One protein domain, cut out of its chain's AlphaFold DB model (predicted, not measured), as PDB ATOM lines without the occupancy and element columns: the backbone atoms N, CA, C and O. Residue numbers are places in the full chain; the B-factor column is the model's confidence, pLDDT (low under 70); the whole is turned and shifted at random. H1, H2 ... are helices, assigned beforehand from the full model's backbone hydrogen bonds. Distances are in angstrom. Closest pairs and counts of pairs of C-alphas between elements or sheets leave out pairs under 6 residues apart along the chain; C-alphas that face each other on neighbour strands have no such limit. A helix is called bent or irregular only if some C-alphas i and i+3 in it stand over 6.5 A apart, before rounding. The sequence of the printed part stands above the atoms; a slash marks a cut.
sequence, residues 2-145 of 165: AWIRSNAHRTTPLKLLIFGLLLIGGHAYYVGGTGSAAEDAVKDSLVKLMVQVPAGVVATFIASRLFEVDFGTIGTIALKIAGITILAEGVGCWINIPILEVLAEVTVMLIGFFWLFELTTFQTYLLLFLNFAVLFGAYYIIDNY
ATOM      1  N   ALA A   2    -113.630   3.943  19.750       44.22
ATOM      2  CA  ALA A   2    -113.563   4.297  21.181       44.22
ATOM      3  C   ALA A   2    -114.167   5.679  21.537       44.22
ATOM      4  O   ALA A   2    -114.837   5.818  22.555       44.22
ATOM      5  N   TRP A   3    -114.021   6.685  20.666       34.41
ATOM      6  CA  TRP A   3    -114.527   8.046  20.915       34.41
ATOM      7  C   TRP A   3    -116.067   8.137  20.919       34.41
ATOM      8  O   TRP A   3    -116.652   8.761  21.803       34.41
ATOM      9  N   ILE A   4    -116.731   7.423  19.999       47.56
ATOM     10  CA  ILE A   4    -118.202   7.309  19.935       47.56
ATOM     11  C   ILE A   4    -118.740   6.580  21.179       47.56
ATOM     12  O   ILE A   4    -119.743   7.006  21.750       47.56
ATOM     13  N   ARG A   5    -118.034   5.542  21.652       51.31
ATOM     14  CA  ARG A   5    -118.343   4.841  22.912       51.31
ATOM     15  C   ARG A   5    -118.212   5.760  24.135       51.31
ATOM     16  O   ARG A   5    -119.102   5.768  24.979       51.31
ATOM     17  N   SER A   6    -117.171   6.595  24.189       52.78
ATOM     18  CA  SER A   6    -116.952   7.524  25.312       52.78
ATOM     19  C   SER A   6    -118.033   8.613  25.420       52.78
ATOM     20  O   SER A   6    -118.519   8.903  26.514       52.78
ATOM     21  N   ASN A   7    -118.490   9.160  24.285       56.41
ATOM     22  CA  ASN A   7    -119.575  10.148  24.259       56.41
ATOM     23  C   ASN A   7    -120.944   9.517  24.557       56.41
ATOM     24  O   ASN A   7    -121.808  10.164  25.160       56.41
ATOM     25  N   ALA A   8    -121.142   8.246  24.186       59.88
ATOM     26  CA  ALA A   8    -122.334   7.497  24.561       59.88
ATOM     27  C   ALA A   8    -122.426   7.357  26.088       59.88
ATOM     28  O   ALA A   8    -123.418   7.778  26.666       59.88
ATOM     29  N   HIS A   9    -121.379   6.907  26.785       66.31
ATOM     30  CA  HIS A   9    -121.429   6.748  28.246       66.31
ATOM     31  C   HIS A   9    -121.635   8.039  29.042       66.31
ATOM     32  O   HIS A   9    -122.143   7.988  30.161       66.31
ATOM     33  N   ARG A  10    -121.308   9.197  28.463       68.88
ATOM     34  CA  ARG A  10    -121.540  10.495  29.107       68.88
ATOM     35  C   ARG A  10    -122.975  11.003  28.949       68.88
ATOM     36  O   ARG A  10    -123.478  11.685  29.833       68.88
ATOM     37  N   THR A  11    -123.636  10.673  27.840       80.94
ATOM     38  CA  THR A  11    -124.987  11.176  27.511       80.94
ATOM     39  C   THR A  11    -126.093  10.153  27.749       80.94
ATOM     40  O   THR A  11    -127.236  10.530  27.983       80.94
ATOM     41  N   THR A  12    -125.770   8.862  27.724       84.75
ATOM     42  CA  THR A  12    -126.713   7.764  27.953       84.75
ATOM     43  C   THR A  12    -127.429   7.869  29.298       84.75
ATOM     44  O   THR A  12    -128.651   7.770  29.279       84.75
ATOM     45  N   PRO A  13    -126.762   8.119  30.443       86.94
ATOM     46  CA  PRO A  13    -127.457   8.242  31.725       86.94
ATOM     47  C   PRO A  13    -128.585   9.279  31.706       86.94
ATOM     48  O   PRO A  13    -129.682   9.012  32.186       86.94
ATOM     49  N   LEU A  14    -128.345  10.423  31.055       87.75
ATOM     50  CA  LEU A  14    -129.349  11.466  30.862       87.75
ATOM     51  C   LEU A  14    -130.519  10.973  29.996       87.75
ATOM     52  O   LEU A  14    -131.673  11.252  30.299       87.75
ATOM     53  N   LYS A  15    -130.237  10.224  28.925       89.56
ATOM     54  CA  LYS A  15    -131.276   9.660  28.049       89.56
ATOM     55  C   LYS A  15    -132.145   8.638  28.778       89.56
ATOM     56  O   LYS A  15    -133.358   8.682  28.618       89.56
ATOM     57  N   LEU A  16    -131.540   7.753  29.577       91.38
ATOM     58  CA  LEU A  16    -132.278   6.775  30.386       91.38
ATOM     59  C   LEU A  16    -133.163   7.483  31.414       91.38
ATOM     60  O   LEU A  16    -134.329   7.135  31.546       91.38
ATOM     61  N   LEU A  17    -132.635   8.527  32.062       91.06
ATOM     62  CA  LEU A  17    -133.385   9.364  32.995       91.06
ATOM     63  C   LEU A  17    -134.602  10.005  32.318       91.06
ATOM     64  O   LEU A  17    -135.718   9.852  32.801       91.06
ATOM     65  N   ILE A  18    -134.405  10.686  31.184       91.44
ATOM     66  CA  ILE A  18    -135.499  11.336  30.445       91.44
ATOM     67  C   ILE A  18    -136.538  10.300  30.009       91.44
ATOM     68  O   ILE A  18    -137.734  10.525  30.164       91.44
ATOM     69  N   PHE A  19    -136.092   9.162  29.479       93.00
ATOM     70  CA  PHE A  19    -136.997   8.122  29.007       93.00
ATOM     71  C   PHE A  19    -137.792   7.484  30.152       93.00
ATOM     72  O   PHE A  19    -139.000   7.321  30.025       93.00
ATOM     73  N   GLY A  20    -137.159   7.205  31.294       90.44
ATOM     74  CA  GLY A  20    -137.857   6.705  32.479       90.44
ATOM     75  C   GLY A  20    -138.885   7.706  33.017       90.44
ATOM     76  O   GLY A  20    -140.019   7.322  33.276       90.44
ATOM     77  N   LEU A  21    -138.554   9.003  33.076       91.69
ATOM     78  CA  LEU A  21    -139.521  10.045  33.459       91.69
ATOM     79  C   LEU A  21    -140.721  10.110  32.504       91.69
ATOM     80  O   LEU A  21    -141.853  10.280  32.954       91.69
ATOM     81  N   LEU A  22    -140.488   9.954  31.197       92.06
ATOM     82  CA  LEU A  22    -141.566   9.885  30.208       92.06
ATOM     83  C   LEU A  22    -142.450   8.652  30.412       92.06
ATOM     84  O   LEU A  22    -143.664   8.762  30.270       92.06
ATOM     85  N   LEU A  23    -141.874   7.498  30.761       91.75
ATOM     86  CA  LEU A  23    -142.645   6.290  31.047       91.75
ATOM     87  C   LEU A  23    -143.494   6.432  32.315       91.75
ATOM     88  O   LEU A  23    -144.664   6.059  32.279       91.75
ATOM     89  N   ILE A  24    -142.943   7.012  33.387       89.25
ATOM     90  CA  ILE A  24    -143.674   7.281  34.637       89.25
ATOM     91  C   ILE A  24    -144.825   8.255  34.367       89.25
ATOM     92  O   ILE A  24    -145.976   7.973  34.695       89.25
ATOM     93  N   GLY A  25    -144.541   9.384  33.708       85.38
ATOM     94  CA  GLY A  25    -145.564  10.373  33.362       85.38
ATOM     95  C   GLY A  25    -146.622   9.821  32.403       85.38
ATOM     96  O   GLY A  25    -147.810  10.095  32.566       85.38
ATOM     97  N   GLY A  26    -146.210   9.002  31.433       86.31
ATOM     98  CA  GLY A  26    -147.107   8.334  30.494       86.31
ATOM     99  C   GLY A  26    -148.029   7.328  31.179       86.31
ATOM    100  O   GLY A  26    -149.226   7.316  30.901       86.31
ATOM    101  N   HIS A  27    -147.500   6.535  32.113       86.81
ATOM    102  CA  HIS A  27    -148.297   5.619  32.923       86.81
ATOM    103  C   HIS A  27    -149.294   6.378  33.805       86.81
ATOM    104  O   HIS A  27    -150.486   6.077  33.787       86.81
ATOM    105  N   ALA A  28    -148.831   7.414  34.508       84.38
ATOM    106  CA  ALA A  28    -149.677   8.241  35.359       84.38
ATOM    107  C   ALA A  28    -150.823   8.902  34.580       84.38
ATOM    108  O   ALA A  28    -151.964   8.901  35.040       84.38
ATOM    109  N   TYR A  29    -150.549   9.409  33.373       84.81
ATOM    110  CA  TYR A  29    -151.583   9.955  32.492       84.81
ATOM    111  C   TYR A  29    -152.553   8.874  31.994       84.81
ATOM    112  O   TYR A  29    -153.758   9.107  31.928       84.81
ATOM    113  N   TYR A  30    -152.053   7.684  31.651       83.06
ATOM    114  CA  TYR A  30    -152.885   6.585  31.160       83.06
ATOM    115  C   TYR A  30    -153.826   6.031  32.237       83.06
ATOM    116  O   TYR A  30    -155.002   5.798  31.964       83.06
ATOM    117  N   VAL A  31    -153.322   5.836  33.457       76.19
ATOM    118  CA  VAL A  31    -154.087   5.260  34.574       76.19
ATOM    119  C   VAL A  31    -154.955   6.307  35.272       76.19
ATOM    120  O   VAL A  31    -156.104   6.030  35.607       76.19
ATOM    121  N   GLY A  32    -154.420   7.510  35.494       65.88
ATOM    122  CA  GLY A  32    -155.070   8.565  36.274       65.88
ATOM    123  C   GLY A  32    -155.792   9.638  35.453       65.88
ATOM    124  O   GLY A  32    -156.531  10.437  36.028       65.88
ATOM    125  N   GLY A  33    -155.601   9.687  34.131       71.31
ATOM    126  CA  GLY A  33    -156.150  10.740  33.276       71.31
ATOM    127  C   GLY A  33    -155.574  12.123  33.604       71.31
ATOM    128  O   GLY A  33    -154.372  12.289  33.792       71.31
ATOM    129  N   THR A  34    -156.440  13.140  33.676       64.25
ATOM    130  CA  THR A  34    -156.064  14.490  34.134       64.25
ATOM    131  C   THR A  34    -156.658  14.734  35.520       64.25
ATOM    132  O   THR A  34    -157.872  14.652  35.691       64.25
ATOM    133  N   GLY A  35    -155.816  14.997  36.525       68.88
ATOM    134  CA  GLY A  35    -156.264  15.284  37.893       68.88
ATOM    135  C   GLY A  35    -155.384  14.673  38.985       68.88
ATOM    136  O   GLY A  35    -154.239  14.294  38.741       68.88
ATOM    137  N   SER A  36    -155.939  14.567  40.195       72.88
ATOM    138  CA  SER A  36    -155.222  14.140  41.408       72.88
ATOM    139  C   SER A  36    -154.696  12.702  41.349       72.88
ATOM    140  O   SER A  36    -153.651  12.421  41.915       72.88
ATOM    141  N   ALA A  37    -155.358  11.800  40.617       70.38
ATOM    142  CA  ALA A  37    -154.918  10.405  40.498       70.38
ATOM    143  C   ALA A  37    -153.596  10.256  39.721       70.38
ATOM    144  O   ALA A  37    -152.755   9.435  40.078       70.38
ATOM    145  N   ALA A  38    -153.388  11.074  38.683       73.12
ATOM    146  CA  ALA A  38    -152.115  11.117  37.967       73.12
ATOM    147  C   ALA A  38    -151.010  11.731  38.844       73.12
ATOM    148  O   ALA A  38    -149.870  11.276  38.823       73.12
ATOM    149  N   GLU A  39    -151.354  12.739  39.649       79.50
ATOM    150  CA  GLU A  39    -150.426  13.343  40.607       79.50
ATOM    151  C   GLU A  39    -149.985  12.340  41.681       79.50
ATOM    152  O   GLU A  39    -148.797  12.258  41.990       79.50
ATOM    153  N   ASP A  40    -150.913  11.543  42.209       78.38
ATOM    154  CA  ASP A  40    -150.624  10.538  43.233       78.38
ATOM    155  C   ASP A  40    -149.754   9.395  42.689       78.38
ATOM    156  O   ASP A  40    -148.795   9.000  43.349       78.38
ATOM    157  N   ALA A  41    -150.003   8.933  41.457       76.19
ATOM    158  CA  ALA A  41    -149.155   7.934  40.799       76.19
ATOM    159  C   ALA A  41    -147.714   8.439  40.595       76.19
ATOM    160  O   ALA A  41    -146.751   7.725  40.866       76.19
ATOM    161  N   VAL A  42    -147.545   9.700  40.174       83.06
ATOM    162  CA  VAL A  42    -146.212  10.311  40.047       83.06
ATOM    163  C   VAL A  42    -145.539  10.454  41.412       83.06
ATOM    164  O   VAL A  42    -144.337  10.210  41.530       83.06
ATOM    165  N   LYS A  43    -146.287  10.850  42.449       83.19
ATOM    166  CA  LYS A  43    -145.756  10.969  43.813       83.19
ATOM    167  C   LYS A  43    -145.244   9.636  44.340       83.19
ATOM    168  O   LYS A  43    -144.165   9.624  44.925       83.19
ATOM    169  N   ASP A  44    -145.972   8.547  44.121       80.81
ATOM    170  CA  ASP A  44    -145.573   7.223  44.601       80.81
ATOM    171  C   ASP A  44    -144.236   6.781  43.978       80.81
ATOM    172  O   ASP A  44    -143.269   6.498  44.695       80.81
ATOM    173  N   SER A  45    -144.107   6.898  42.649       84.19
ATOM    174  CA  SER A  45    -142.837   6.640  41.956       84.19
ATOM    175  C   SER A  45    -141.708   7.563  42.432       84.19
ATOM    176  O   SER A  45    -140.573   7.118  42.619       84.19
ATOM    177  N   LEU A  46    -141.981   8.851  42.679       84.81
ATOM    178  CA  LEU A  46    -140.972   9.783  43.193       84.81
ATOM    179  C   LEU A  46    -140.484   9.394  44.593       84.81
ATOM    180  O   LEU A  46    -139.279   9.449  44.844       84.81
ATOM    181  N   VAL A  47    -141.380   8.979  45.490       84.69
ATOM    182  CA  VAL A  47    -141.017   8.530  46.842       84.69
ATOM    183  C   VAL A  47    -140.116   7.296  46.771       84.69
ATOM    184  O   VAL A  47    -139.072   7.263  47.428       84.69
ATOM    185  N   LYS A  48    -140.450   6.322  45.918       85.06
ATOM    186  CA  LYS A  48    -139.619   5.129  45.691       85.06
ATOM    187  C   LYS A  48    -138.228   5.500  45.165       85.06
ATOM    188  O   LYS A  48    -137.211   5.028  45.684       85.06
ATOM    189  N   LEU A  49    -138.158   6.422  44.203       88.25
ATOM    190  CA  LEU A  49    -136.900   6.910  43.630       88.25
ATOM    191  C   LEU A  49    -136.043   7.706  44.624       88.25
ATOM    192  O   LEU A  49    -134.813   7.599  44.584       88.25
ATOM    193  N   MET A  50    -136.658   8.454  45.546       86.50
ATOM    194  CA  MET A  50    -135.945   9.179  46.607       86.50
ATOM    195  C   MET A  50    -135.164   8.250  47.541       86.50
ATOM    196  O   MET A  50    -134.180   8.688  48.134       86.50
ATOM    197  N   VAL A  51    -135.563   6.982  47.655       86.56
ATOM    198  CA  VAL A  51    -134.842   5.967  48.435       86.56
ATOM    199  C   VAL A  51    -133.885   5.170  47.544       86.56
ATOM    200  O   VAL A  51    -132.719   4.990  47.901       86.56
ATOM    201  N   GLN A  52    -134.338   4.736  46.364       87.44
ATOM    202  CA  GLN A  52    -133.541   3.910  45.449       87.44
ATOM    203  C   GLN A  52    -132.280   4.618  44.931       87.44
ATOM    204  O   GLN A  52    -131.210   4.006  44.888       87.44
ATOM    205  N   VAL A  53    -132.369   5.900  44.550       89.62
ATOM    206  CA  VAL A  53    -131.222   6.625  43.975       89.62
ATOM    207  C   VAL A  53    -130.087   6.777  45.000       89.62
ATOM    208  O   VAL A  53    -128.965   6.359  44.692       89.62
ATOM    209  N   PRO A  54    -130.315   7.301  46.226       87.88
ATOM    210  CA  PRO A  54    -129.261   7.361  47.238       87.88
ATOM    211  C   PRO A  54    -128.742   5.981  47.638       87.88
ATOM    212  O   PRO A  54    -127.532   5.824  47.802       87.88
ATOM    213  N   ALA A  55    -129.620   4.975  47.743       87.56
ATOM    214  CA  ALA A  55    -129.209   3.610  48.058       87.56
ATOM    215  C   ALA A  55    -128.219   3.063  47.020       87.56
ATOM    216  O   ALA A  55    -127.171   2.527  47.383       87.56
ATOM    217  N   GLY A  56    -128.493   3.283  45.731       87.12
ATOM    218  CA  GLY A  56    -127.584   2.899  44.656       87.12
ATOM    219  C   GLY A  56    -126.247   3.637  44.701       87.12
ATOM    220  O   GLY A  56    -125.207   3.008  44.528       87.12
ATOM    221  N   VAL A  57    -126.243   4.938  45.010       88.56
ATOM    222  CA  VAL A  57    -124.997   5.715  45.158       88.56
ATOM    223  C   VAL A  57    -124.150   5.190  46.318       88.56
ATOM    224  O   VAL A  57    -122.942   4.999  46.163       88.56
ATOM    225  N   VAL A  58    -124.770   4.918  47.468       87.94
ATOM    226  CA  VAL A  58    -124.088   4.346  48.639       87.94
ATOM    227  C   VAL A  58    -123.551   2.950  48.323       87.94
ATOM    228  O   VAL A  58    -122.405   2.653  48.655       87.94
ATOM    229  N   ALA A  59    -124.321   2.112  47.627       87.12
ATOM    230  CA  ALA A  59    -123.870   0.793  47.199       87.12
ATOM    231  C   ALA A  59    -122.651   0.871  46.269       87.12
ATOM    232  O   ALA A  59    -121.687   0.131  46.471       87.12
ATOM    233  N   THR A  60    -122.637   1.794  45.302       86.06
ATOM    234  CA  THR A  60    -121.464   2.010  44.439       86.06
ATOM    235  C   THR A  60    -120.266   2.526  45.224       86.06
ATOM    236  O   THR A  60    -119.147   2.090  44.972       86.06
ATOM    237  N   PHE A  61    -120.479   3.405  46.205       85.56
ATOM    238  CA  PHE A  61    -119.407   3.877  47.081       85.56
ATOM    239  C   PHE A  61    -118.806   2.743  47.923       85.56
ATOM    240  O   PHE A  61    -117.589   2.639  48.043       85.56
ATOM    241  N   ILE A  62    -119.633   1.854  48.478       86.44
ATOM    242  CA  ILE A  62    -119.148   0.670  49.199       86.44
ATOM    243  C   ILE A  62    -118.397  -0.258  48.234       86.44
ATOM    244  O   ILE A  62    -117.288  -0.692  48.535       86.44
ATOM    245  N   ALA A  63    -118.948  -0.509  47.044       83.88
ATOM    246  CA  ALA A  63    -118.311  -1.338  46.026       83.88
ATOM    247  C   ALA A  63    -116.952  -0.774  45.566       83.88
ATOM    248  O   ALA A  63    -116.015  -1.542  45.354       83.88
ATOM    249  N   SER A  64    -116.800   0.553  45.471       81.75
ATOM    250  CA  SER A  64    -115.531   1.191  45.086       81.75
ATOM    251  C   SER A  64    -114.422   0.934  46.102       81.75
ATOM    252  O   SER A  64    -113.252   0.859  45.738       81.75
ATOM    253  N   ARG A  65    -114.784   0.762  47.379       82.44
ATOM    254  CA  ARG A  65    -113.850   0.391  48.449       82.44
ATOM    255  C   ARG A  65    -113.469  -1.086  48.420       82.44
ATOM    256  O   ARG A  65    -112.409  -1.425  48.926       82.44
ATOM    257  N   LEU A  66    -114.312  -1.944  47.847       82.25
ATOM    258  CA  LEU A  66    -114.085  -3.390  47.797       82.25
ATOM    259  C   LEU A  66    -113.263  -3.834  46.582       82.25
ATOM    260  O   LEU A  66    -112.587  -4.853  46.663       82.25
ATOM    261  N   PHE A  67    -113.326  -3.103  45.464       70.25
ATOM    262  CA  PHE A  67    -112.744  -3.554  44.194       70.25
ATOM    263  C   PHE A  67    -111.559  -2.733  43.676       70.25
ATOM    264  O   PHE A  67    -111.079  -3.038  42.590       70.25
ATOM    265  N   GLU A  68    -111.115  -1.690  44.387       67.00
ATOM    266  CA  GLU A  68    -110.136  -0.710  43.867       67.00
ATOM    267  C   GLU A  68    -110.513  -0.176  42.464       67.00
ATOM    268  O   GLU A  68    -109.662   0.223  41.672       67.00
ATOM    269  N   VAL A  69    -111.810  -0.169  42.136       65.88
ATOM    270  CA  VAL A  69    -112.328   0.314  40.853       65.88
ATOM    271  C   VAL A  69    -112.642   1.796  40.983       65.88
ATOM    272  O   VAL A  69    -113.470   2.198  41.807       65.88
ATOM    273  N   ASP A  70    -112.012   2.604  40.133       67.50
ATOM    274  CA  ASP A  70    -112.382   4.004  39.969       67.50
ATOM    275  C   ASP A  70    -113.624   4.106  39.077       67.50
ATOM    276  O   ASP A  70    -113.574   3.981  37.852       67.50
ATOM    277  N   PHE A  71    -114.772   4.324  39.714       67.81
ATOM    278  CA  PHE A  71    -116.044   4.551  39.033       67.81
ATOM    279  C   PHE A  71    -116.188   5.986  38.483       67.81
ATOM    280  O   PHE A  71    -117.206   6.313  37.860       67.81
ATOM    281  N   GLY A  72    -115.179   6.838  38.689       70.44
ATOM    282  CA  GLY A  72    -115.147   8.240  38.301       70.44
ATOM    283  C   GLY A  72    -115.682   9.179  39.384       70.44
ATOM    284  O   GLY A  72    -115.831   8.834  40.555       70.44
ATOM    285  N   THR A  73    -115.993  10.416  38.989       76.38
ATOM    286  CA  THR A  73    -116.517  11.419  39.925       76.38
ATOM    287  C   THR A  73    -117.891  11.023  40.466       76.38
ATOM    288  O   THR A  73    -118.732  10.491  39.736       76.38
ATOM    289  N   ILE A  74    -118.162  11.379  41.727       75.19
ATOM    290  CA  ILE A  74    -119.447  11.117  42.398       75.19
ATOM    291  C   ILE A  74    -120.632  11.605  41.551       75.19
ATOM    292  O   ILE A  74    -121.631  10.905  41.442       75.19
ATOM    293  N   GLY A  75    -120.509  12.761  40.888       75.12
ATOM    294  CA  GLY A  75    -121.564  13.280  40.011       75.12
ATOM    295  C   GLY A  75    -121.862  12.381  38.804       75.12
ATOM    296  O   GLY A  75    -123.019  12.217  38.428       75.12
ATOM    297  N   THR A  76    -120.843  11.740  38.227       82.19
ATOM    298  CA  THR A  76    -121.025  10.808  37.102       82.19
ATOM    299  C   THR A  76    -121.679   9.511  37.568       82.19
ATOM    300  O   THR A  76    -122.567   8.992  36.893       82.19
ATOM    301  N   ILE A  77    -121.282   9.013  38.742       84.31
ATOM    302  CA  ILE A  77    -121.882   7.831  39.374       84.31
ATOM    303  C   ILE A  77    -123.349   8.102  39.699       84.31
ATOM    304  O   ILE A  77    -124.212   7.335  39.285       84.31
ATOM    305  N   ALA A  78    -123.640   9.218  40.367       85.62
ATOM    306  CA  ALA A  78    -124.997   9.608  40.725       85.62
ATOM    307  C   ALA A  78    -125.900   9.711  39.491       85.62
ATOM    308  O   ALA A  78    -127.009   9.187  39.508       85.62
ATOM    309  N   LEU A  79    -125.410  10.300  38.394       88.31
ATOM    310  CA  LEU A  79    -126.173  10.385  37.151       88.31
ATOM    311  C   LEU A  79    -126.424   9.002  36.524       88.31
ATOM    312  O   LEU A  79    -127.529   8.744  36.055       88.31
ATOM    313  N   LYS A  80    -125.425   8.105  36.525       90.19
ATOM    314  CA  LYS A  80    -125.576   6.718  36.045       90.19
ATOM    315  C   LYS A  80    -126.601   5.950  36.877       90.19
ATOM    316  O   LYS A  80    -127.506   5.360  36.298       90.19
ATOM    317  N   ILE A  81    -126.487   5.998  38.204       90.94
ATOM    318  CA  ILE A  81    -127.437   5.359  39.121       90.94
ATOM    319  C   ILE A  81    -128.840   5.915  38.900       90.94
ATOM    320  O   ILE A  81    -129.746   5.131  38.644       90.94
ATOM    321  N   ALA A  82    -129.005   7.241  38.897       90.12
ATOM    322  CA  ALA A  82    -130.301   7.874  38.683       90.12
ATOM    323  C   ALA A  82    -130.923   7.483  37.338       90.12
ATOM    324  O   ALA A  82    -132.099   7.143  37.284       90.12
ATOM    325  N   GLY A  83    -130.141   7.475  36.255       90.56
ATOM    326  CA  GLY A  83    -130.630   7.046  34.945       90.56
ATOM    327  C   GLY A  83    -131.110   5.594  34.932       90.56
ATOM    328  O   GLY A  83    -132.137   5.302  34.327       90.56
ATOM    329  N   ILE A  84    -130.403   4.693  35.619       92.31
ATOM    330  CA  ILE A  84    -130.775   3.275  35.712       92.31
ATOM    331  C   ILE A  84    -132.033   3.093  36.560       92.31
ATOM    332  O   ILE A  84    -132.958   2.418  36.123       92.31
ATOM    333  N   THR A  85    -132.084   3.682  37.756       91.75
ATOM    334  CA  THR A  85    -133.199   3.481  38.693       91.75
ATOM    335  C   THR A  85    -134.484   4.133  38.192       91.75
ATOM    336  O   THR A  85    -135.539   3.523  38.280       91.75
ATOM    337  N   ILE A  86    -134.403   5.331  37.600       93.25
ATOM    338  CA  ILE A  86    -135.568   6.016  37.016       93.25
ATOM    339  C   ILE A  86    -136.114   5.234  35.822       93.25
ATOM    340  O   ILE A  86    -137.326   5.138  35.650       93.25
ATOM    341  N   LEU A  87    -135.237   4.644  35.005       94.56
ATOM    342  CA  LEU A  87    -135.681   3.771  33.926       94.56
ATOM    343  C   LEU A  87    -136.299   2.474  34.453       94.56
ATOM    344  O   LEU A  87    -137.310   2.039  33.917       94.56
ATOM    345  N   ALA A  88    -135.695   1.860  35.471       92.94
ATOM    346  CA  ALA A  88    -136.212   0.640  36.080       92.94
ATOM    347  C   ALA A  88    -137.630   0.861  36.617       92.94
ATOM    348  O   ALA A  88    -138.529   0.117  36.242       92.94
ATOM    349  N   GLU A  89    -137.839   1.936  37.379       91.25
ATOM    350  CA  GLU A  89    -139.159   2.348  37.866       91.25
ATOM    351  C   GLU A  89    -140.130   2.624  36.714       91.25
ATOM    352  O   GLU A  89    -141.247   2.118  36.701       91.25
ATOM    353  N   GLY A  90    -139.684   3.371  35.699       90.69
ATOM    354  CA  GLY A  90    -140.501   3.668  34.529       90.69
ATOM    355  C   GLY A  90    -140.902   2.429  33.730       90.69
ATOM    356  O   GLY A  90    -141.928   2.456  33.070       90.69
ATOM    357  N   VAL A  91    -140.140   1.337  33.769       91.44
ATOM    358  CA  VAL A  91    -140.550   0.056  33.170       91.44
ATOM    359  C   VAL A  91    -141.461  -0.721  34.125       91.44
ATOM    360  O   VAL A  91    -142.473  -1.264  33.684       91.44
ATOM    361  N   GLY A  92    -141.118  -0.756  35.415       88.38
ATOM    362  CA  GLY A  92    -141.864  -1.461  36.457       88.38
ATOM    363  C   GLY A  92    -143.308  -0.982  36.568       88.38
ATOM    364  O   GLY A  92    -144.218  -1.807  36.555       88.38
ATOM    365  N   CYS A  93    -143.538   0.334  36.539       87.69
ATOM    366  CA  CYS A  93    -144.870   0.913  36.722       87.69
ATOM    367  C   CYS A  93    -145.894   0.470  35.660       87.69
ATOM    368  O   CYS A  93    -147.092   0.528  35.897       87.69
ATOM    369  N   TRP A  94    -145.466  -0.023  34.493       87.88
ATOM    370  CA  TRP A  94    -146.380  -0.547  33.466       87.88
ATOM    371  C   TRP A  94    -146.857  -1.981  33.732       87.88
ATOM    372  O   TRP A  94    -147.712  -2.491  33.003       87.88
ATOM    373  N   ILE A  95    -146.310  -2.648  34.747       87.62
ATOM    374  CA  ILE A  95    -146.580  -4.047  35.062       87.62
ATOM    375  C   ILE A  95    -147.422  -4.124  36.334       87.62
ATOM    376  O   ILE A  95    -146.922  -4.009  37.441       87.62
ATOM    377  N   ASN A  96    -148.706  -4.439  36.188       81.56
ATOM    378  CA  ASN A  96    -149.647  -4.506  37.317       81.56
ATOM    379  C   ASN A  96    -149.518  -5.776  38.189       81.56
ATOM    380  O   ASN A  96    -150.368  -6.035  39.041       81.56
ATOM    381  N   ILE A  97    -148.515  -6.623  37.939       86.31
ATOM    382  CA  ILE A  97    -148.287  -7.869  38.682       86.31
ATOM    383  C   ILE A  97    -147.040  -7.667  39.556       86.31
ATOM    384  O   ILE A  97    -145.943  -7.646  38.995       86.31
ATOM    385  N   PRO A  98    -147.159  -7.617  40.899       82.50
ATOM    386  CA  PRO A  98    -146.068  -7.193  41.788       82.50
ATOM    387  C   PRO A  98    -144.759  -7.976  41.622       82.50
ATOM    388  O   PRO A  98    -143.666  -7.423  41.666       82.50
ATOM    389  N   ILE A  99    -144.848  -9.290  41.397       83.06
ATOM    390  CA  ILE A  99    -143.656 -10.135  41.205       83.06
ATOM    391  C   ILE A  99    -142.958  -9.802  39.878       83.06
ATOM    392  O   ILE A  99    -141.730  -9.800  39.807       83.06
ATOM    393  N   LEU A 100    -143.733  -9.532  38.824       86.75
ATOM    394  CA  LEU A 100    -143.191  -9.213  37.506       86.75
ATOM    395  C   LEU A 100    -142.677  -7.773  37.436       86.75
ATOM    396  O   LEU A 100    -141.697  -7.540  36.737       86.75
ATOM    397  N   GLU A 101    -143.284  -6.845  38.178       88.44
ATOM    398  CA  GLU A 101    -142.790  -5.476  38.376       88.44
ATOM    399  C   GLU A 101    -141.368  -5.503  38.947       88.44
ATOM    400  O   GLU A 101    -140.427  -5.038  38.300       88.44
ATOM    401  N   VAL A 102    -141.185  -6.160  40.098       86.38
ATOM    402  CA  VAL A 102    -139.873  -6.283  40.747       86.38
ATOM    403  C   VAL A 102    -138.870  -6.965  39.819       86.38
ATOM    404  O   VAL A 102    -137.728  -6.523  39.700       86.38
ATOM    405  N   LEU A 103    -139.276  -8.030  39.123       90.06
ATOM    406  CA  LEU A 103    -138.394  -8.739  38.195       90.06
ATOM    407  C   LEU A 103    -137.982  -7.868  36.997       90.06
ATOM    408  O   LEU A 103    -136.827  -7.930  36.566       90.06
ATOM    409  N   ALA A 104    -138.887  -7.044  36.471       89.50
ATOM    410  CA  ALA A 104    -138.580  -6.105  35.400       89.50
ATOM    411  C   ALA A 104    -137.616  -5.013  35.871       89.50
ATOM    412  O   ALA A 104    -136.611  -4.767  35.201       89.50
ATOM    413  N   GLU A 105    -137.848  -4.436  37.052       89.88
ATOM    414  CA  GLU A 105    -136.927  -3.482  37.675       89.88
ATOM    415  C   GLU A 105    -135.529  -4.076  37.847       89.88
ATOM    416  O   GLU A 105    -134.548  -3.500  37.373       89.88
ATOM    417  N   VAL A 106    -135.434  -5.264  38.454       89.50
ATOM    418  CA  VAL A 106    -134.161  -5.971  38.661       89.50
ATOM    419  C   VAL A 106    -133.454  -6.209  37.328       89.50
ATOM    420  O   VAL A 106    -132.241  -6.022  37.229       89.50
ATOM    421  N   THR A 107    -134.195  -6.596  36.288       90.88
ATOM    422  CA  THR A 107    -133.638  -6.864  34.957       90.88
ATOM    423  C   THR A 107    -133.064  -5.596  34.327       90.88
ATOM    424  O   THR A 107    -131.939  -5.613  33.823       90.88
ATOM    425  N   VAL A 108    -133.791  -4.478  34.395       91.88
ATOM    426  CA  VAL A 108    -133.309  -3.182  33.897       91.88
ATOM    427  C   VAL A 108    -132.088  -2.719  34.689       91.88
ATOM    428  O   VAL A 108    -131.109  -2.270  34.090       91.88
ATOM    429  N   MET A 109    -132.095  -2.883  36.015       90.56
ATOM    430  CA  MET A 109    -130.953  -2.547  36.866       90.56
ATOM    431  C   MET A 109    -129.721  -3.396  36.541       90.56
ATOM    432  O   MET A 109    -128.629  -2.851  36.411       90.56
ATOM    433  N   LEU A 110    -129.883  -4.707  36.341       89.38
ATOM    434  CA  LEU A 110    -128.809  -5.622  35.940       89.38
ATOM    435  C   LEU A 110    -128.149  -5.189  34.629       89.38
ATOM    436  O   LEU A 110    -126.930  -5.022  34.572       89.38
ATOM    437  N   ILE A 111    -128.959  -4.989  33.584       88.75
ATOM    438  CA  ILE A 111    -128.475  -4.575  32.262       88.75
ATOM    439  C   ILE A 111    -127.830  -3.187  32.354       88.75
ATOM    440  O   ILE A 111    -126.754  -2.960  31.800       88.75
ATOM    441  N   GLY A 112    -128.462  -2.271  33.090       87.06
ATOM    442  CA  GLY A 112    -127.977  -0.917  33.314       87.06
ATOM    443  C   GLY A 112    -126.621  -0.886  34.012       87.06
ATOM    444  O   GLY A 112    -125.712  -0.210  33.532       87.06
ATOM    445  N   PHE A 113    -126.450  -1.638  35.105       85.94
ATOM    446  CA  PHE A 113    -125.187  -1.688  35.842       85.94
ATOM    447  C   PHE A 113    -124.073  -2.324  35.024       85.94
ATOM    448  O   PHE A 113    -122.984  -1.753  34.949       85.94
ATOM    449  N   PHE A 114    -124.359  -3.447  34.363       85.62
ATOM    450  CA  PHE A 114    -123.393  -4.108  33.493       85.62
ATOM    451  C   PHE A 114    -122.899  -3.163  32.392       85.62
ATOM    452  O   PHE A 114    -121.699  -3.031  32.160       85.62
ATOM    453  N   TRP A 115    -123.824  -2.457  31.736       84.00
ATOM    454  CA  TRP A 115    -123.486  -1.638  30.579       84.00
ATOM    455  C   TRP A 115    -122.881  -0.276  30.931       84.00
ATOM    456  O   TRP A 115    -121.973   0.173  30.241       84.00
ATOM    457  N   LEU A 116    -123.361   0.406  31.978       83.56
ATOM    458  CA  LEU A 116    -122.885   1.754  32.316       83.56
ATOM    459  C   LEU A 116    -121.634   1.775  33.189       83.56
ATOM    460  O   LEU A 116    -120.918   2.781  33.168       83.56
ATOM    461  N   PHE A 117    -121.376   0.726  33.966       81.00
ATOM    462  CA  PHE A 117    -120.171   0.636  34.792       81.00
ATOM    463  C   PHE A 117    -119.098  -0.284  34.203       81.00
ATOM    464  O   PHE A 117    -118.021  -0.357  34.780       81.00
ATOM    465  N   GLU A 118    -119.373  -0.937  33.064       79.94
ATOM    466  CA  GLU A 118    -118.450  -1.865  32.385       79.94
ATOM    467  C   GLU A 118    -117.841  -2.899  33.356       79.94
ATOM    468  O   GLU A 118    -116.672  -3.271  33.270       79.94
ATOM    469  N   LEU A 119    -118.649  -3.341  34.323       77.75
ATOM    470  CA  LEU A 119    -118.218  -4.228  35.395       77.75
ATOM    471  C   LEU A 119    -118.145  -5.677  34.921       77.75
ATOM    472  O   LEU A 119    -118.905  -6.124  34.062       77.75
ATOM    473  N   THR A 120    -117.279  -6.459  35.562       83.31
ATOM    474  CA  THR A 120    -117.326  -7.918  35.416       83.31
ATOM    475  C   THR A 120    -118.651  -8.470  35.955       83.31
ATOM    476  O   THR A 120    -119.330  -7.842  36.773       83.31
ATOM    477  N   THR A 121    -119.011  -9.685  35.543       84.81
ATOM    478  CA  THR A 121    -120.226 -10.372  36.006       84.81
ATOM    479  C   THR A 121    -120.300 -10.441  37.534       84.81
ATOM    480  O   THR A 121    -121.326 -10.112  38.124       84.81
ATOM    481  N   PHE A 122    -119.185 -10.781  38.190       85.81
ATOM    482  CA  PHE A 122    -119.105 -10.847  39.651       85.81
ATOM    483  C   PHE A 122    -119.305  -9.475  40.310       85.81
ATOM    484  O   PHE A 122    -120.109  -9.346  41.232       85.81
ATOM    485  N   GLN A 123    -118.626  -8.437  39.813       83.38
ATOM    486  CA  GLN A 123    -118.762  -7.072  40.333       83.38
ATOM    487  C   GLN A 123    -120.181  -6.527  40.149       83.38
ATOM    488  O   GLN A 123    -120.695  -5.857  41.038       83.38
ATOM    489  N   THR A 124    -120.830  -6.847  39.026       84.62
ATOM    490  CA  THR A 124    -122.215  -6.442  38.746       84.62
ATOM    491  C   THR A 124    -123.185  -7.092  39.727       84.62
ATOM    492  O   THR A 124    -124.018  -6.402  40.312       84.62
ATOM    493  N   TYR A 125    -123.060  -8.405  39.956       85.88
ATOM    494  CA  TYR A 125    -123.901  -9.102  40.928       85.88
ATOM    495  C   TYR A 125    -123.668  -8.610  42.353       85.88
ATOM    496  O   TYR A 125    -124.639  -8.410  43.079       85.88
ATOM    497  N   LEU A 126    -122.417  -8.353  42.747       85.38
ATOM    498  CA  LEU A 126    -122.147  -7.802  44.071       85.38
ATOM    499  C   LEU A 126    -122.693  -6.378  44.213       85.38
ATOM    500  O   LEU A 126    -123.286  -6.066  45.238       85.38
ATOM    501  N   LEU A 127    -122.533  -5.521  43.199       85.75
ATOM    502  CA  LEU A 127    -123.073  -4.161  43.222       85.75
ATOM    503  C   LEU A 127    -124.599  -4.175  43.346       85.75
ATOM    504  O   LEU A 127    -125.154  -3.425  44.144       85.75
ATOM    505  N   LEU A 128    -125.269  -5.046  42.591       85.69
ATOM    506  CA  LEU A 128    -126.711  -5.230  42.691       85.69
ATOM    507  C   LEU A 128    -127.113  -5.738  44.083       85.69
ATOM    508  O   LEU A 128    -128.050  -5.220  44.680       85.69
ATOM    509  N   PHE A 129    -126.385  -6.714  44.624       88.44
ATOM    510  CA  PHE A 129    -126.631  -7.238  45.966       88.44
ATOM    511  C   PHE A 129    -126.444  -6.164  47.046       88.44
ATOM    512  O   PHE A 129    -127.281  -6.033  47.935       88.44
ATOM    513  N   LEU A 130    -125.389  -5.353  46.944       88.25
ATOM    514  CA  LEU A 130    -125.159  -4.204  47.820       88.25
ATOM    515  C   LEU A 130    -126.268  -3.163  47.678       88.25
ATOM    516  O   LEU A 130    -126.700  -2.611  48.683       88.25
ATOM    517  N   ASN A 131    -126.760  -2.922  46.461       87.25
ATOM    518  CA  ASN A 131    -127.890  -2.030  46.226       87.25
ATOM    519  C   ASN A 131    -129.127  -2.522  46.988       87.25
ATOM    520  O   ASN A 131    -129.679  -1.765  47.781       87.25
ATOM    521  N   PHE A 132    -129.472  -3.808  46.875       87.19
ATOM    522  CA  PHE A 132    -130.554  -4.397  47.666       87.19
ATOM    523  C   PHE A 132    -130.298  -4.313  49.170       87.19
ATOM    524  O   PHE A 132    -131.193  -3.919  49.909       87.19
ATOM    525  N   ALA A 133    -129.093  -4.631  49.641       87.38
ATOM    526  CA  ALA A 133    -128.762  -4.559  51.062       87.38
ATOM    527  C   ALA A 133    -128.931  -3.136  51.621       87.38
ATOM    528  O   ALA A 133    -129.507  -2.956  52.694       87.38
ATOM    529  N   VAL A 134    -128.478  -2.120  50.880       87.62
ATOM    530  CA  VAL A 134    -128.642  -0.713  51.262       87.62
ATOM    531  C   VAL A 134    -130.105  -0.292  51.173       87.62
ATOM    532  O   VAL A 134    -130.578   0.410  52.062       87.62
ATOM    533  N   LEU A 135    -130.840  -0.742  50.157       85.31
ATOM    534  CA  LEU A 135    -132.265  -0.466  50.002       85.31
ATOM    535  C   LEU A 135    -133.075  -1.034  51.178       85.31
ATOM    536  O   LEU A 135    -133.816  -0.301  51.826       85.31
ATOM    537  N   PHE A 136    -132.889  -2.317  51.503       85.62
ATOM    538  CA  PHE A 136    -133.516  -2.955  52.663       85.62
ATOM    539  C   PHE A 136    -133.104  -2.278  53.970       85.62
ATOM    540  O   PHE A 136    -133.947  -2.057  54.835       85.62
ATOM    541  N   GLY A 137    -131.830  -1.902  54.107       82.31
ATOM    542  CA  GLY A 137    -131.347  -1.136  55.254       82.31
ATOM    543  C   GLY A 137    -132.023   0.232  55.375       82.31
ATOM    544  O   GLY A 137    -132.418   0.621  56.472       82.31
ATOM    545  N   ALA A 138    -132.208   0.946  54.263       83.12
ATOM    546  CA  ALA A 138    -132.885   2.237  54.230       83.12
ATOM    547  C   ALA A 138    -134.353   2.104  54.648       83.12
ATOM    548  O   ALA A 138    -134.785   2.826  55.545       83.12
ATOM    549  N   TYR A 139    -135.086   1.138  54.085       80.12
ATOM    550  CA  TYR A 139    -136.462   0.847  54.497       80.12
ATOM    551  C   TYR A 139    -136.547   0.463  55.976       80.12
ATOM    552  O   TYR A 139    -137.353   1.025  56.707       80.12
ATOM    553  N   TYR A 140    -135.650  -0.400  56.458       81.44
ATOM    554  CA  TYR A 140    -135.601  -0.777  57.870       81.44
ATOM    555  C   TYR A 140    -135.368   0.428  58.794       81.44
ATOM    556  O   TYR A 140    -135.970   0.514  59.865       81.44
ATOM    557  N   ILE A 141    -134.494   1.366  58.414       80.50
ATOM    558  CA  ILE A 141    -134.252   2.585  59.194       80.50
ATOM    559  C   ILE A 141    -135.481   3.490  59.159       80.50
ATOM    560  O   ILE A 141    -135.889   3.963  60.213       80.50
ATOM    561  N   ILE A 142    -136.077   3.716  57.988       74.81
ATOM    562  CA  ILE A 142    -137.291   4.528  57.822       74.81
ATOM    563  C   ILE A 142    -138.406   3.967  58.711       74.81
ATOM    564  O   ILE A 142    -138.917   4.692  59.565       74.81
ATOM    565  N   ASP A 143    -138.696   2.673  58.612       72.19
ATOM    566  CA  ASP A 143    -139.761   2.025  59.379       72.19
ATOM    567  C   ASP A 143    -139.489   2.032  60.889       72.19
ATOM    568  O   ASP A 143    -140.406   2.194  61.687       72.19
ATOM    569  N   ASN A 144    -138.235   1.912  61.335       72.81
ATOM    570  CA  ASN A 144    -137.942   1.897  62.774       72.81
ATOM    571  C   ASN A 144    -137.734   3.287  63.395       72.81
ATOM    572  O   ASN A 144    -138.047   3.480  64.571       72.81
ATOM    573  N   TYR A 145    -137.199   4.256  62.649       64.62
ATOM    574  CA  TYR A 145    -136.895   5.600  63.158       64.62
ATOM    575  C   TYR A 145    -138.006   6.610  62.883       64.62
ATOM    576  O   TYR A 145    -138.322   7.399  63.774       64.62
TER     577      TYR A 145
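What this domain is: This is residues 2 to 145 of the 165 residues of an uncharacterized protein of Planctomycetes bacterium SCN 63-9 (UniProt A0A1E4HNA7). H1b, H2 and H3 form an up-and-down bundle, each running against the one before; H4 packs on H3, and H5 crosses H2. H1a bends away, and residues 2 to 7 stick out. The printed part has 144 residues with five named helices, H1 to H5, all helix and compact: radius of gyration of the C-alphas 15.6 A, spans 48 by 43 by 25 A.

How they stand to each other: Start at H1, residues 2 to 32, by its hydrogen bonds one helix but bent: C-alphas 10 and 13 are 6.9 A apart, between arms H1a, to 10, and H1b, from 13. H3, residues 74 to 92, touches H1b, closest C-alphas Gly 20 and Leu 87, 3.9 A. H2, residues 36 to 67, touches H5, residues 121 to 145, at a steep tilt of 57 degrees, closest C-alphas Ala 59 and Asn 131, 5.0 A. H4, residues 98 to 117, touches H3, closest C-alphas Ala 88 and Glu 105, 4.5 A. Every O i to N i+4 pair is within hydrogen-bond range in H1a, H1b, H3, H4 and H5; in H2, 26 of 28 are.

Where its parts are: Find C-alpha 2 at (-113.563, 4.297, 21.181); H2 spans 46.1 A from first to last C-alpha, and H5 ends with C-alpha 145 at (-136.895, 5.600, 63.158).

The domain as a whole: The printed part has no cut; pLDDT is lowest in H1a, mean 54.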